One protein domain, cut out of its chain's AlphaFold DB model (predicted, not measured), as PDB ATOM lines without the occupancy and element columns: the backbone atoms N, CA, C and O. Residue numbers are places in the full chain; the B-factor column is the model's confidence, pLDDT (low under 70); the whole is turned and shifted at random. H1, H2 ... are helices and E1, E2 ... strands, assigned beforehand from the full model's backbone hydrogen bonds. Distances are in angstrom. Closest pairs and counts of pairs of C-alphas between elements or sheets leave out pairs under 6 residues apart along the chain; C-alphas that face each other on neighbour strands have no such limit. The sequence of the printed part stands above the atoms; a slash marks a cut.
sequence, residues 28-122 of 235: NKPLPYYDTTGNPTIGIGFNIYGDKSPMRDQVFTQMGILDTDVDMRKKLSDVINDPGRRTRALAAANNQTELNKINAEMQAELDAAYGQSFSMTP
ATOM      1  N   ASN A  28      46.101 -33.146 -13.171       93.62
ATOM      2  CA  ASN A  28      44.757 -33.441 -13.651       93.62
ATOM      3  C   ASN A  28      43.959 -34.040 -12.485       93.62
ATOM      4  O   ASN A  28      44.219 -35.171 -12.067       93.62
ATOM      5  N   LYS A  29      43.049 -33.251 -11.904       96.19
ATOM      6  CA  LYS A  29      42.248 -33.657 -10.745       96.19
ATOM      7  C   LYS A  29      40.758 -33.631 -11.087       96.19
ATOM      8  O   LYS A  29      40.210 -32.548 -11.273       96.19
ATOM      9  N   PRO A  30      40.070 -34.785 -11.125       97.56
ATOM     10  CA  PRO A  30      38.645 -34.821 -11.454       97.56
ATOM     11  C   PRO A  30      37.761 -34.191 -10.368       97.56
ATOM     12  O   PRO A  30      36.637 -33.794 -10.654       97.56
ATOM     13  N   LEU A  31      38.280 -34.070  -9.142       98.12
ATOM     14  CA  LEU A  31      37.619 -33.437  -8.006       98.12
ATOM     15  C   LEU A  31      38.150 -32.011  -7.785       98.12
ATOM     16  O   LEU A  31      39.360 -31.790  -7.939       98.12
ATOM     17  N   PRO A  32      37.295 -31.062  -7.366       97.62
ATOM     18  CA  PRO A  32      37.720 -29.745  -6.916       97.62
ATOM     19  C   PRO A  32      38.762 -29.781  -5.795       97.62
ATOM     20  O   PRO A  32      38.694 -30.580  -4.862       97.62
ATOM     21  N   TYR A  33      39.709 -28.851  -5.852       97.56
ATOM     22  CA  TYR A  33      40.725 -28.636  -4.829       97.56
ATOM     23  C   TYR A  33      41.104 -27.158  -4.752       97.56
ATOM     24  O   TYR A  33      40.966 -26.424  -5.725       97.56
ATOM     25  N   TYR A  34      41.620 -26.714  -3.615       96.69
ATOM     26  CA  TYR A  34      42.263 -25.407  -3.511       96.69
ATOM     27  C   TYR A  34      43.691 -25.465  -4.062       96.69
ATOM     28  O   TYR A  34      44.491 -26.305  -3.641       96.69
ATOM     29  N   ASP A  35      44.003 -24.576  -5.007       92.88
ATOM     30  CA  ASP A  35      45.353 -24.405  -5.544       92.88
ATOM     31  C   ASP A  35      46.290 -23.672  -4.559       92.88
ATOM     32  O   ASP A  35      45.903 -23.279  -3.455       92.88
ATOM     33  N   THR A  36      47.548 -23.467  -4.957       87.06
ATOM     34  CA  THR A  36      48.564 -22.778  -4.140       87.06
ATOM     35  C   THR A  36      48.258 -21.297  -3.890       87.06
ATOM     36  O   THR A  36      48.877 -20.679  -3.026       87.06
ATOM     37  N   THR A  37      47.295 -20.726  -4.613       88.50
ATOM     38  CA  THR A  37      46.783 -19.362  -4.434       88.50
ATOM     39  C   THR A  37      45.453 -19.332  -3.675       88.50
ATOM     40  O   THR A  37      44.820 -18.278  -3.561       88.50
ATOM     41  N   GLY A  38      45.029 -20.480  -3.136       92.88
ATOM     42  CA  GLY A  38      43.796 -20.639  -2.377       92.88
ATOM     43  C   GLY A  38      42.536 -20.513  -3.226       92.88
ATOM     44  O   GLY A  38      41.473 -20.221  -2.682       92.88
ATOM     45  N   ASN A  39      42.618 -20.714  -4.540       95.50
ATOM     46  CA  ASN A  39      41.450 -20.683  -5.409       95.50
ATOM     47  C   ASN A  39      40.956 -22.111  -5.703       95.50
ATOM     48  O   ASN A  39      41.763 -22.982  -6.044       95.50
ATOM     49  N   PRO A  40      39.642 -22.371  -5.587       97.25
ATOM     50  CA  PRO A  40      39.036 -23.605  -6.066       97.25
ATOM     51  C   PRO A  40      39.342 -23.849  -7.544       97.25
ATOM     52  O   PRO A  40      39.107 -22.992  -8.399       97.25
ATOM     53  N   THR A  41      39.851 -25.038  -7.827       97.12
ATOM     54  CA  THR A  41      40.349 -25.473  -9.128       97.12
ATOM     55  C   THR A  41      39.917 -26.916  -9.381       97.12
ATOM     56  O   THR A  41      39.794 -27.696  -8.440       97.12
ATOM     57  N   ILE A  42      39.673 -27.291 -10.637       98.06
ATOM     58  CA  ILE A  42      39.318 -28.659 -11.059       98.06
ATOM     59  C   ILE A  42      39.994 -28.988 -12.400       98.06
ATOM     60  O   ILE A  42      40.477 -28.099 -13.097       98.06
ATOM     61  N   GLY A  43      40.058 -30.263 -12.774       96.56
ATOM     62  CA  GLY A  43      40.605 -30.717 -14.047       96.56
ATOM     63  C   GLY A  43      42.083 -30.363 -14.187       96.56
ATOM     64  O   GLY A  43      42.879 -30.655 -13.294       96.56
ATOM     65  N   ILE A  44      42.432 -29.730 -15.310       94.19
ATOM     66  CA  ILE A  44      43.804 -29.342 -15.669       94.19
ATOM     67  C   ILE A  44      43.996 -27.856 -15.343       94.19
ATOM     68  O   ILE A  44      44.135 -27.012 -16.228       94.19
ATOM     69  N   GLY A  45      43.916 -27.517 -14.055       91.50
ATOM     70  CA  GLY A  45      44.101 -26.138 -13.596       91.50
ATOM     71  C   GLY A  45      42.933 -25.188 -13.906       91.50
ATOM     72  O   GLY A  45      43.134 -23.976 -13.985       91.50
ATOM     73  N   PHE A  46      41.709 -25.696 -14.093       94.88
ATOM     74  CA  PHE A  46      40.528 -24.863 -14.328       94.88
ATOM     75  C   PHE A  46      40.127 -24.135 -13.044       94.88
ATOM     76  O   PHE A  46      39.463 -24.707 -12.179       94.88
ATOM     77  N   ASN A  47      40.540 -22.876 -12.904       95.31
ATOM     78  CA  ASN A  47      40.135 -22.026 -11.787       95.31
ATOM     79  C   ASN A  47      38.634 -21.706 -11.892       95.31
ATOM     80  O   ASN A  47      38.197 -21.006 -12.808       95.31
ATOM     81  N   ILE A  48      37.850 -22.209 -10.941       97.31
ATOM     82  CA  ILE A  48      36.387 -22.068 -10.902       97.31
ATOM     83  C   ILE A  48      35.917 -21.017  -9.884       97.31
ATOM     84  O   ILE A  48      34.717 -20.859  -9.664       97.31
ATOM     85  N   TYR A  49      36.846 -20.275  -9.278       97.19
ATOM     86  CA  TYR A  49      36.558 -19.233  -8.296       97.19
ATOM     87  C   TYR A  49      35.983 -17.953  -8.919       97.19
ATOM     88  O   TYR A  49      36.409 -17.519  -9.989       97.19
ATOM     89  N   GLY A  50      35.088 -17.286  -8.185       93.31
ATOM     90  CA  GLY A  50      34.618 -15.926  -8.455       93.31
ATOM     91  C   GLY A  50      33.179 -15.874  -8.961       93.31
ATOM     92  O   GLY A  50      32.707 -16.777  -9.643       93.31
ATOM     93  N   ASP A  51      32.442 -14.812  -8.636       80.00
ATOM     94  CA  ASP A  51      30.988 -14.736  -8.874       80.00
ATOM     95  C   ASP A  51      30.586 -14.854 -10.348       80.00
ATOM     96  O   ASP A  51      29.527 -15.396 -10.655       80.00
ATOM     97  N   LYS A  52      31.459 -14.431 -11.266       84.62
ATOM     98  CA  LYS A  52      31.246 -14.482 -12.721       84.62
ATOM     99  C   LYS A  52      32.401 -15.183 -13.432       84.62
ATOM    100  O   LYS A  52      33.004 -14.599 -14.327       84.62
ATOM    101  N   SER A  53      32.761 -16.385 -12.984       93.06
ATOM    102  CA  SER A  53      33.819 -17.188 -13.609       93.06
ATOM    103  C   SER A  53      33.305 -17.890 -14.875       93.06
ATOM    104  O   SER A  53      32.529 -18.839 -14.743       93.06
ATOM    105  N   PRO A  54      33.753 -17.503 -16.093       94.25
ATOM    106  CA  PRO A  54      33.357 -18.197 -17.322       94.25
ATOM    107  C   PRO A  54      33.825 -19.656 -17.329       94.25
ATOM    108  O   PRO A  54      33.117 -20.533 -17.809       94.25
ATOM    109  N   MET A  55      34.984 -19.923 -16.718       95.62
ATOM    110  CA  MET A  55      35.535 -21.271 -16.579       95.62
ATOM    111  C   MET A  55      34.616 -22.176 -15.756       95.62
ATOM    112  O   MET A  55      34.333 -23.302 -16.156       95.62
ATOM    113  N   ARG A  56      34.091 -21.686 -14.623       97.44
ATOM    114  CA  ARG A  56      33.106 -22.441 -13.834       97.44
ATOM    115  C   ARG A  56      31.858 -22.746 -14.656       97.44
ATOM    116  O   ARG A  56      31.332 -23.853 -14.581       97.44
ATOM    117  N   ASP A  57      31.401 -21.782 -15.446       96.81
ATOM    118  CA  ASP A  57      30.213 -21.945 -16.277       96.81
ATOM    119  C   ASP A  57      30.416 -23.004 -17.371       96.81
ATOM    120  O   ASP A  57      29.529 -23.825 -17.620       96.81
ATOM    121  N   GLN A  58      31.610 -23.058 -17.960       96.88
ATOM    122  CA  GLN A  58      31.983 -24.113 -18.898       96.88
ATOM    123  C   GLN A  58      32.117 -25.477 -18.203       96.88
ATOM    124  O   GLN A  58      31.626 -26.467 -18.742       96.88
ATOM    125  N   VAL A  59      32.706 -25.547 -17.001       97.88
ATOM    126  CA  VAL A  59      32.765 -26.781 -16.191       97.88
ATOM    127  C   VAL A  59      31.360 -27.316 -15.923       97.88
ATOM    128  O   VAL A  59      31.085 -28.479 -16.211       97.88
ATOM    129  N   PHE A  60      30.452 -26.467 -15.441       98.06
ATOM    130  CA  PHE A  60      29.055 -26.834 -15.215       98.06
ATOM    131  C   PHE A  60      28.396 -27.365 -16.486       98.06
ATOM    132  O   PHE A  60      27.821 -28.452 -16.460       98.06
ATOM    133  N   THR A  61      28.574 -26.668 -17.609       97.69
ATOM    134  CA  THR A  61      28.028 -27.095 -18.903       97.69
ATOM    135  C   THR A  61      28.534 -28.484 -19.302       97.69
ATOM    136  O   THR A  61      27.739 -29.336 -19.695       97.69
ATOM    137  N   GLN A  62      29.835 -28.758 -19.155       97.69
ATOM    138  CA  GLN A  62      30.411 -30.076 -19.458       97.69
ATOM    139  C   GLN A  62      29.898 -31.171 -18.517       97.69
ATOM    140  O   GLN A  62      29.724 -32.317 -18.930       97.69
ATOM    141  N   MET A  63      29.609 -30.819 -17.265       98.00
ATOM    142  CA  MET A  63      28.999 -31.712 -16.278       98.00
ATOM    143  C   MET A  63      27.488 -31.913 -16.481       98.00
ATOM    144  O   MET A  63      26.886 -32.697 -15.751       98.00
ATOM    145  N   GLY A  64      26.883 -31.248 -17.472       97.69
ATOM    146  CA  GLY A  64      25.452 -31.330 -17.768       97.69
ATOM    147  C   GLY A  64      24.575 -30.416 -16.909       97.69
ATOM    148  O   GLY A  64      23.359 -30.574 -16.921       97.69
ATOM    149  N   ILE A  65      25.171 -29.471 -16.179       97.75
ATOM    150  CA  ILE A  65      24.471 -28.444 -15.400       97.75
ATOM    151  C   ILE A  65      24.287 -27.224 -16.309       97.75
ATOM    152  O   ILE A  65      25.242 -26.501 -16.602       97.75
ATOM    153  N   LEU A  66      23.066 -27.012 -16.789       97.19
ATOM    154  CA  LEU A  66      22.756 -26.055 -17.849       97.19
ATOM    155  C   LEU A  66      22.472 -24.644 -17.305       97.19
ATOM    156  O   LEU A  66      22.196 -24.440 -16.123       97.19
ATOM    157  N   ASP A  67      22.462 -23.645 -18.192       95.38
ATOM    158  CA  ASP A  67      22.067 -22.254 -17.884       95.38
ATOM    159  C   ASP A  67      20.665 -22.130 -17.278       95.38
ATOM    160  O   ASP A  67      20.396 -21.208 -16.509       95.38
ATOM    161  N   THR A  68      19.793 -23.090 -17.569       97.25
ATOM    162  CA  THR A  68      18.442 -23.168 -17.017       97.25
ATOM    163  C   THR A  68      18.394 -23.690 -15.579       97.25
ATOM    164  O   THR A  68      17.395 -23.465 -14.899       97.25
ATOM    165  N   ASP A  69      19.461 -24.320 -15.077       97.12
ATOM    166  CA  ASP A  69      19.539 -24.883 -13.720       97.12
ATOM    167  C   ASP A  69      19.969 -23.823 -12.691       97.12
ATOM    168  O   ASP A  69      20.901 -24.016 -11.904       97.12
ATOM    169  N   VAL A  70      19.299 -22.668 -12.711       96.88
ATOM    170  CA  VAL A  70      19.702 -21.448 -11.986       96.88
ATOM    171  C   VAL A  70      19.915 -21.704 -10.490       96.88
ATOM    172  O   VAL A  70      20.943 -21.311  -9.935       96.88
ATOM    173  N   ASP A  71      18.992 -22.417  -9.840       97.62
ATOM    174  CA  ASP A  71      19.077 -22.714  -8.406       97.62
ATOM    175  C   ASP A  71      20.232 -23.665  -8.072       97.62
ATOM    176  O   ASP A  71      20.917 -23.484  -7.063       97.62
ATOM    177  N   MET A  72      20.474 -24.671  -8.920       97.88
ATOM    178  CA  MET A  72      21.578 -25.620  -8.747       97.88
ATOM    179  C   MET A  72      22.921 -24.905  -8.895       97.88
ATOM    180  O   MET A  72      23.784 -25.001  -8.023       97.88
ATOM    181  N   ARG A  73      23.078 -24.116  -9.962       97.62
ATOM    182  CA  ARG A  73      24.302 -23.345 -10.206       97.62
ATOM    183  C   ARG A  73      24.566 -22.344  -9.106       97.62
ATOM    184  O   ARG A  73      25.722 -22.180  -8.722       97.62
ATOM    185  N   LYS A  74      23.521 -21.710  -8.569       97.12
ATOM    186  CA  LYS A  74      23.659 -20.829  -7.413       97.12
ATOM    187  C   LYS A  74      24.190 -21.588  -6.196       97.12
ATOM    188  O   LYS A  74      25.194 -21.161  -5.642       97.12
ATOM    189  N   LYS A  75      23.582 -22.718  -5.820       98.00
ATOM    190  CA  LYS A  75      24.039 -23.530  -4.675       98.00
ATOM    191  C   LYS A  75      25.501 -23.953  -4.817       98.00
ATOM    192  O   LYS A  75      26.283 -23.771  -3.891       98.00
ATOM    193  N   LEU A  76      25.879 -24.470  -5.984       98.19
ATOM    194  CA  LEU A  76      27.256 -24.888  -6.254       98.19
ATOM    195  C   LEU A  76      28.225 -23.702  -6.230       98.19
ATOM    196  O   LEU A  76      29.310 -23.802  -5.662       98.19
ATOM    197  N   SER A  77      27.830 -22.564  -6.803       97.81
ATOM    198  CA  SER A  77      28.646 -21.345  -6.790       97.81
ATOM    199  C   SER A  77      28.834 -20.798  -5.378       97.81
ATOM    200  O   SER A  77      29.937 -20.371  -5.059       97.81
ATOM    201  N   ASP A  78      27.804 -20.850  -4.528       97.69
ATOM    202  CA  ASP A  78      27.895 -20.425  -3.128       97.69
ATOM    203  C   ASP A  78      28.918 -21.290  -2.361       97.69
ATOM    204  O   ASP A  78      29.750 -20.749  -1.636       97.69
ATOM    205  N   VAL A  79      28.935 -22.614  -2.587       98.12
ATOM    206  CA  VAL A  79      29.938 -23.521  -1.991       98.12
ATOM    207  C   VAL A  79      31.345 -23.235  -2.522       98.12
ATOM    208  O   VAL A  79      32.296 -23.187  -1.739       98.12
ATOM    209  N   ILE A  80      31.501 -23.039  -3.836       98.19
ATOM    210  CA  ILE A  80      32.795 -22.731  -4.473       98.19
ATOM    211  C   ILE A  80      33.344 -21.391  -3.969       98.19
ATOM    212  O   ILE A  80      34.534 -21.270  -3.683       98.19
ATOM    213  N   ASN A  81      32.491 -20.378  -3.835       97.69
ATOM    214  CA  ASN A  81      32.899 -19.023  -3.480       97.69
ATOM    215  C   ASN A  81      32.959 -18.769  -1.967       97.69
ATOM    216  O   ASN A  81      33.117 -17.612  -1.575       97.69
ATOM    217  N   ASP A  82      32.880 -19.805  -1.121       97.50
ATOM    218  CA  ASP A  82      32.924 -19.642   0.334       97.50
ATOM    219  C   ASP A  82      34.211 -18.900   0.781       97.50
ATOM    220  O   ASP A  82      35.330 -19.425   0.655       97.50
ATOM    221  N   PRO A  83      34.089 -17.668   1.322       96.44
ATOM    222  CA  PRO A  83      35.247 -16.854   1.678       96.44
ATOM    223  C   PRO A  83      35.982 -17.381   2.918       96.44
ATOM    224  O   PRO A  83      37.196 -17.185   3.045       96.44
ATOM    225  N   GLY A  84      35.278 -18.061   3.828       97.50
ATOM    226  CA  GLY A  84      35.859 -18.646   5.032       97.50
ATOM    227  C   GLY A  84      36.752 -19.834   4.690       97.50
ATOM    228  O   GLY A  84      37.901 -19.902   5.136       97.50
ATOM    229  N   ARG A  85      36.269 -20.726   3.824       97.38
ATOM    230  CA  ARG A  85      37.017 -21.884   3.340       97.38
ATOM    231  C   ARG A  85      38.226 -21.458   2.515       97.38
ATOM    232  O   ARG A  85      39.324 -21.954   2.760       97.38
ATOM    233  N   ARG A  86      38.075 -20.459   1.639       96.50
ATOM    234  CA  ARG A  86      39.204 -19.855   0.910       96.50
ATOM    235  C   ARG A  86      40.266 -19.273   1.848       96.50
ATOM    236  O   ARG A  86      41.456 -19.514   1.656       96.50
ATOM    237  N   THR A  87      39.854 -18.538   2.881       97.38
ATOM    238  CA  THR A  87      40.784 -17.974   3.878       97.38
ATOM    239  C   THR A  87      41.551 -19.074   4.614       97.38
ATOM    240  O   THR A  87      42.769 -18.982   4.770       97.38
ATOM    241  N   ARG A  88      40.863 -20.151   5.014       97.56
ATOM    242  CA  ARG A  88      41.498 -21.329   5.624       97.56
ATOM    243  C   ARG A  88      42.474 -22.015   4.667       97.56
ATOM    244  O   ARG A  88      43.574 -22.360   5.088       97.56
ATOM    245  N   ALA A  89      42.108 -22.175   3.395       96.94
ATOM    246  CA  ALA A  89      42.962 -22.803   2.390       96.94
ATOM    247  C   ALA A  89      44.266 -22.017   2.173       96.94
ATOM    248  O   ALA A  89      45.343 -22.608   2.172       96.94
ATOM    249  N   LEU A  90      44.181 -20.684   2.087       95.62
ATOM    250  CA  LEU A  90      45.353 -19.803   2.017       95.62
ATOM    251  C   LEU A  90      46.269 -19.956   3.237       95.62
ATOM    252  O   LEU A  90      47.484 -20.073   3.088       95.62
ATOM    253  N   ALA A  91      45.698 -19.993   4.443       96.19
ATOM    254  CA  ALA A  91      46.467 -20.201   5.671       96.19
ATOM    255  C   ALA A  91      47.120 -21.597   5.731       96.19
ATOM    256  O   ALA A  91      48.176 -21.768   6.341       96.19
ATOM    257  N   ALA A  92      46.513 -22.587   5.075       95.25
ATOM    258  CA  ALA A  92      46.986 -23.963   5.003       95.25
ATOM    259  C   ALA A  92      47.916 -24.249   3.807       95.25
ATOM    260  O   ALA A  92      48.269 -25.409   3.606       95.25
ATOM    261  N   ALA A  93      48.355 -23.243   3.035       90.50
ATOM    262  CA  ALA A  93      49.120 -23.449   1.795       90.50
ATOM    263  C   ALA A  93      50.391 -24.312   1.965       90.50
ATOM    264  O   ALA A  93      50.763 -25.048   1.057       90.50
ATOM    265  N   ASN A  94      51.024 -24.272   3.146       91.44
ATOM    266  CA  ASN A  94      52.207 -25.080   3.483       91.44
ATOM    267  C   ASN A  94      51.894 -26.291   4.388       91.44
ATOM    268  O   ASN A  94      52.806 -26.931   4.908       91.44
ATOM    269  N   ASN A  95      50.615 -26.602   4.618       94.94
ATOM    270  CA  ASN A  95      50.155 -27.705   5.459       94.94
ATOM    271  C   ASN A  95      49.194 -28.602   4.670       94.94
ATOM    272  O   ASN A  95      47.972 -28.451   4.726       94.94
ATOM    273  N   GLN A  96      49.765 -29.578   3.958       94.69
ATOM    274  CA  GLN A  96      49.009 -30.469   3.077       94.69
ATOM    275  C   GLN A  96      47.907 -31.247   3.811       94.69
ATOM    276  O   GLN A  96      46.843 -31.483   3.245       94.69
ATOM    277  N   THR A  97      48.130 -31.626   5.070       96.88
ATOM    278  CA  THR A  97      47.132 -32.344   5.873       96.88
ATOM    279  C   THR A  97      45.893 -31.489   6.114       96.88
ATOM    280  O   THR A  97      44.776 -31.984   5.976       96.88
ATOM    281  N   GLU A  98      46.070 -30.212   6.454       96.56
ATOM    282  CA  GLU A  98      44.942 -29.298   6.651       96.56
ATOM    283  C   GLU A  98      44.267 -28.952   5.320       96.56
ATOM    284  O   GLU A  98      43.043 -28.987   5.226       96.56
ATOM    285  N   LEU A  99      45.049 -28.731   4.258       96.44
ATOM    286  CA  LEU A  99      44.507 -28.486   2.923       96.44
ATOM    287  C   LEU A  99      43.661 -29.668   2.419       96.44
ATOM    288  O   LEU A  99      42.594 -29.466   1.844       96.44
ATOM    289  N   ASN A 100      44.082 -30.908   2.690       96.75
ATOM    290  CA  ASN A 100      43.315 -32.107   2.352       96.75
ATOM    291  C   ASN A 100      41.969 -32.169   3.085       96.75
ATOM    292  O   ASN A 100      40.973 -32.557   2.477       96.75
ATOM    293  N   LYS A 101      41.912 -31.763   4.361       98.06
ATOM    294  CA  LYS A 101      40.641 -31.682   5.102       98.06
ATOM    295  C   LYS A 101      39.717 -30.634   4.498       98.06
ATOM    296  O   LYS A 101      38.556 -30.928   4.249       98.06
ATOM    297  N   ILE A 102      40.248 -29.451   4.196       98.12
ATOM    298  CA  ILE A 102      39.486 -28.359   3.581       98.12
ATOM    299  C   ILE A 102      38.934 -28.776   2.206       98.12
ATOM    300  O   ILE A 102      37.777 -28.500   1.892       98.12
ATOM    301  N   ASN A 103      39.732 -29.482   1.398       97.88
ATOM    302  CA  ASN A 103      39.280 -30.038   0.120       97.88
ATOM    303  C   ASN A 103      38.163 -31.077   0.315       97.88
ATOM    304  O   ASN A 103      37.188 -31.063  -0.430       97.88
ATOM    305  N   ALA A 104      38.271 -31.947   1.324       98.25
ATOM    306  CA  ALA A 104      37.236 -32.932   1.634       98.25
ATOM    307  C   ALA A 104      35.927 -32.283   2.123       98.25
ATOM    308  O   ALA A 104      34.851 -32.728   1.736       98.25
ATOM    309  N   GLU A 105      36.010 -31.215   2.923       98.38
ATOM    310  CA  GLU A 105      34.849 -30.410   3.334       98.38
ATOM    311  C   GLU A 105      34.143 -29.798   2.112       98.38
ATOM    312  O   GLU A 105      32.934 -29.955   1.954       98.38
ATOM    313  N   MET A 106      34.903 -29.164   1.208       98.50
ATOM    314  CA  MET A 106      34.362 -28.616  -0.041       98.50
ATOM    315  C   MET A 106      33.697 -29.700  -0.894       98.50
ATOM    316  O   MET A 106      32.584 -29.497  -1.370       98.50
ATOM    317  N   GLN A 107      34.359 -30.849  -1.070       98.56
ATOM    318  CA  GLN A 107      33.811 -31.962  -1.843       98.56
ATOM    319  C   GLN A 107      32.483 -32.446  -1.257       98.56
ATOM    320  O   GLN A 107      31.518 -32.604  -1.995       98.56
ATOM    321  N   ALA A 108      32.415 -32.648   0.061       98.62
ATOM    322  CA  ALA A 108      31.205 -33.131   0.719       98.62
ATOM    323  C   ALA A 108      30.024 -32.162   0.549       98.62
ATOM    324  O   ALA A 108      28.895 -32.594   0.317       98.62
ATOM    325  N   GLU A 109      30.270 -30.853   0.631       98.56
ATOM    326  CA  GLU A 109      29.232 -29.844   0.410       98.56
ATOM    327  C   GLU A 109      28.800 -29.744  -1.055       98.56
ATOM    328  O   GLU A 109      27.608 -29.591  -1.328       98.56
ATOM    329  N   LEU A 110      29.736 -29.867  -2.001       98.62
ATOM    330  CA  LEU A 110      29.410 -29.916  -3.425       98.62
ATOM    331  C   LEU A 110      28.590 -31.158  -3.769       98.62
ATOM    332  O   LEU A 110      27.591 -31.040  -4.474       98.62
ATOM    333  N   ASP A 111      28.958 -32.317  -3.227       98.62
ATOM    334  CA  ASP A 111      28.219 -33.564  -3.417       98.62
ATOM    335  C   ASP A 111      26.792 -33.445  -2.868       98.62
ATOM    336  O   ASP A 111      25.820 -33.821  -3.528       98.62
ATOM    337  N   ALA A 112      26.649 -32.862  -1.674       98.50
ATOM    338  CA  ALA A 112      25.352 -32.617  -1.057       98.50
ATOM    339  C   ALA A 112      24.502 -31.616  -1.858       98.50
ATOM    340  O   ALA A 112      23.296 -31.820  -2.013       98.50
ATOM    341  N   ALA A 113      25.111 -30.550  -2.384       97.88
ATOM    342  CA  ALA A 113      24.426 -29.557  -3.204       97.88
ATOM    343  C   ALA A 113      23.994 -30.130  -4.561       97.88
ATOM    344  O   ALA A 113      22.882 -29.844  -5.009       97.88
ATOM    345  N   TYR A 114      24.849 -30.944  -5.190       98.06
ATOM    346  CA  TYR A 114      24.597 -31.534  -6.502       98.06
ATOM    347  C   TYR A 114      23.641 -32.734  -6.447       98.06
ATOM    348  O   TYR A 114      22.941 -33.019  -7.416       98.06
ATOM    349  N   GLY A 115      23.590 -33.435  -5.308       97.88
ATOM    350  CA  GLY A 115      22.818 -34.668  -5.126       97.88
ATOM    351  C   GLY A 115      23.529 -35.929  -5.634       97.88
ATOM    352  O   GLY A 115      22.943 -37.010  -5.629       97.88
ATOM    353  N   GLN A 116      24.782 -35.799  -6.068       97.12
ATOM    354  CA  GLN A 116      25.671 -36.869  -6.522       97.12
ATOM    355  C   GLN A 116      27.125 -36.393  -6.434       97.12
ATOM    356  O   GLN A 116      27.365 -35.230  -6.122       97.12
ATOM    357  N   SER A 117      28.093 -37.257  -6.751       97.69
ATOM    358  CA  SER A 117      29.502 -36.851  -6.743       97.69
ATOM    359  C   SER A 117      29.763 -35.711  -7.736       97.69
ATOM    360  O   SER A 117      29.548 -35.859  -8.942       97.69
ATOM    361  N   PHE A 118      30.237 -34.575  -7.232       98.44
ATOM    362  CA  PHE A 118      30.701 -33.450  -8.028       98.44
ATOM    363  C   PHE A 118      32.120 -33.746  -8.523       98.44
ATOM    364  O   PHE A 118      33.113 -33.475  -7.846       98.44
ATOM    365  N   SER A 119      32.202 -34.369  -9.695       98.31
ATOM    366  CA  SER A 119      33.445 -34.835 -10.306       98.31
ATOM    367  C   SER A 119      33.346 -34.758 -11.824       98.31
ATOM    368  O   SER A 119      32.311 -35.118 -12.389       98.31
ATOM    369  N   MET A 120      34.409 -34.310 -12.491       98.31
ATOM    370  CA  MET A 120      34.482 -34.345 -13.952       98.31
ATOM    371  C   MET A 120      35.043 -35.681 -14.443       98.31
ATOM    372  O   MET A 120      36.021 -36.206 -13.909       98.31
ATOM    373  N   THR A 121      34.465 -36.212 -15.517       97.88
ATOM    374  CA  THR A 121      35.028 -37.367 -16.222       97.88
ATOM    375  C   THR A 121      36.254 -36.959 -17.048       97.88
ATOM    376  O   THR A 121      36.376 -35.794 -17.440       97.88
ATOM    377  N   PRO A 122      37.151 -37.905 -17.389       95.38
ATOM    378  CA  PRO A 122      38.265 -37.624 -18.292       95.38
ATOM    379  C   PRO A 122      37.824 -36.984 -19.616       95.38
ATOM    380  O   PRO A 122      38.458 -36.043 -20.078       95.38
TER     381      PRO A 122
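What this domain is: This is residues 28 to 122 of the 235 residues of an uncharacterized protein of Methylobacter tundripaludum (UniProt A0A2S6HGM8). A small hairpin of two strands, E1 and E2, sits near the middle, with the long helix H4 packed on E1; H2 and H3, one after the other, run back alongside H4, H2 by its last part and H3 by its first, and they come close to the strands only near Pro 40 and Tyr 34. H1 lies beyond E2, set steeply to H2. The printed part has 95 residues, with two named strands and then four named helices along the chain, E1 E2 H1 H2 H3 H4; the sheet, in the order E1 - E2, is antiparallel, and the class is mostly helix. The whole is compact, with a radius of gyration of the C-alphas of 12.4 A and spans of 39 by 26 by 23 A.

Where its parts are: Find C-alpha 29 at (42.248, -33.657, -10.745); from there E1, residues 29 to 34, runs 11.0 A. E2, residues 40 to 43, comes back over 10.8 A. The longest helix is H4, residues 96 to 114, which runs 26.2 A from C-alpha 96 at (49.009, -30.469, 3.077) to C-alpha 114 at (24.597, -31.534, -6.502). Before it come H2, residues 70 to 80, 15.1 A long, and H3, residues 83 to 91, 12.4 A long. H1, residues 54 to 62, is also 12.4 A long.

How they stand to each other: Begin at the hairpin of E1 and E2, antiparallel at 162 degrees between their directions, where N 33 and O 41 are 2.8 A apart and N 43 and O 29 are 2.7 A apart, both within hydrogen-bond range. Residues 41 to 42 of E2 also pair, antiparallel, with residues 46 to 47. Look next at E1 and H4, which have 8 pairs of C-alphas within 8 A, the closest those of Tyr 33 and Asn 103, 5.3 A apart. H4 touches H2 with residues 106 to 114 alone, at a shallow tilt of 10 degrees, opposite ways; the closest C-alphas are those of Leu 76 and Leu 110, 6.2 A apart. H3 and H4 form a helical hairpin, at a shallow tilt of 22 degrees; they touch through residues 99 to 106 of H4 alone, and the closest C-alphas are those of Ala 89 and Leu 99, 5.9 A apart. H1 and H2 are close but not clearly touching, at a steep tilt of 60 degrees, with the C-alphas of Phe 60 and Arg 73 closest at 7.7 A. E2 and H1 are near each other, with 7 pairs of C-alphas within 10 A, while H1 and H4 are apart. In H1, H2, H3 and H4 every O i to N i+4 pair is within hydrogen-bond range.

The domain as a whole: The two C-alphas farthest apart are those of Thr 68 and Asn 94, 39.5 A, while those of Asn 28 and Pro 122, the first and last printed, are 9.0 A apart. The printed part has no cut, and no link is long. The mean pLDDT of the printed part is 96.3, and no printed residue is under 70.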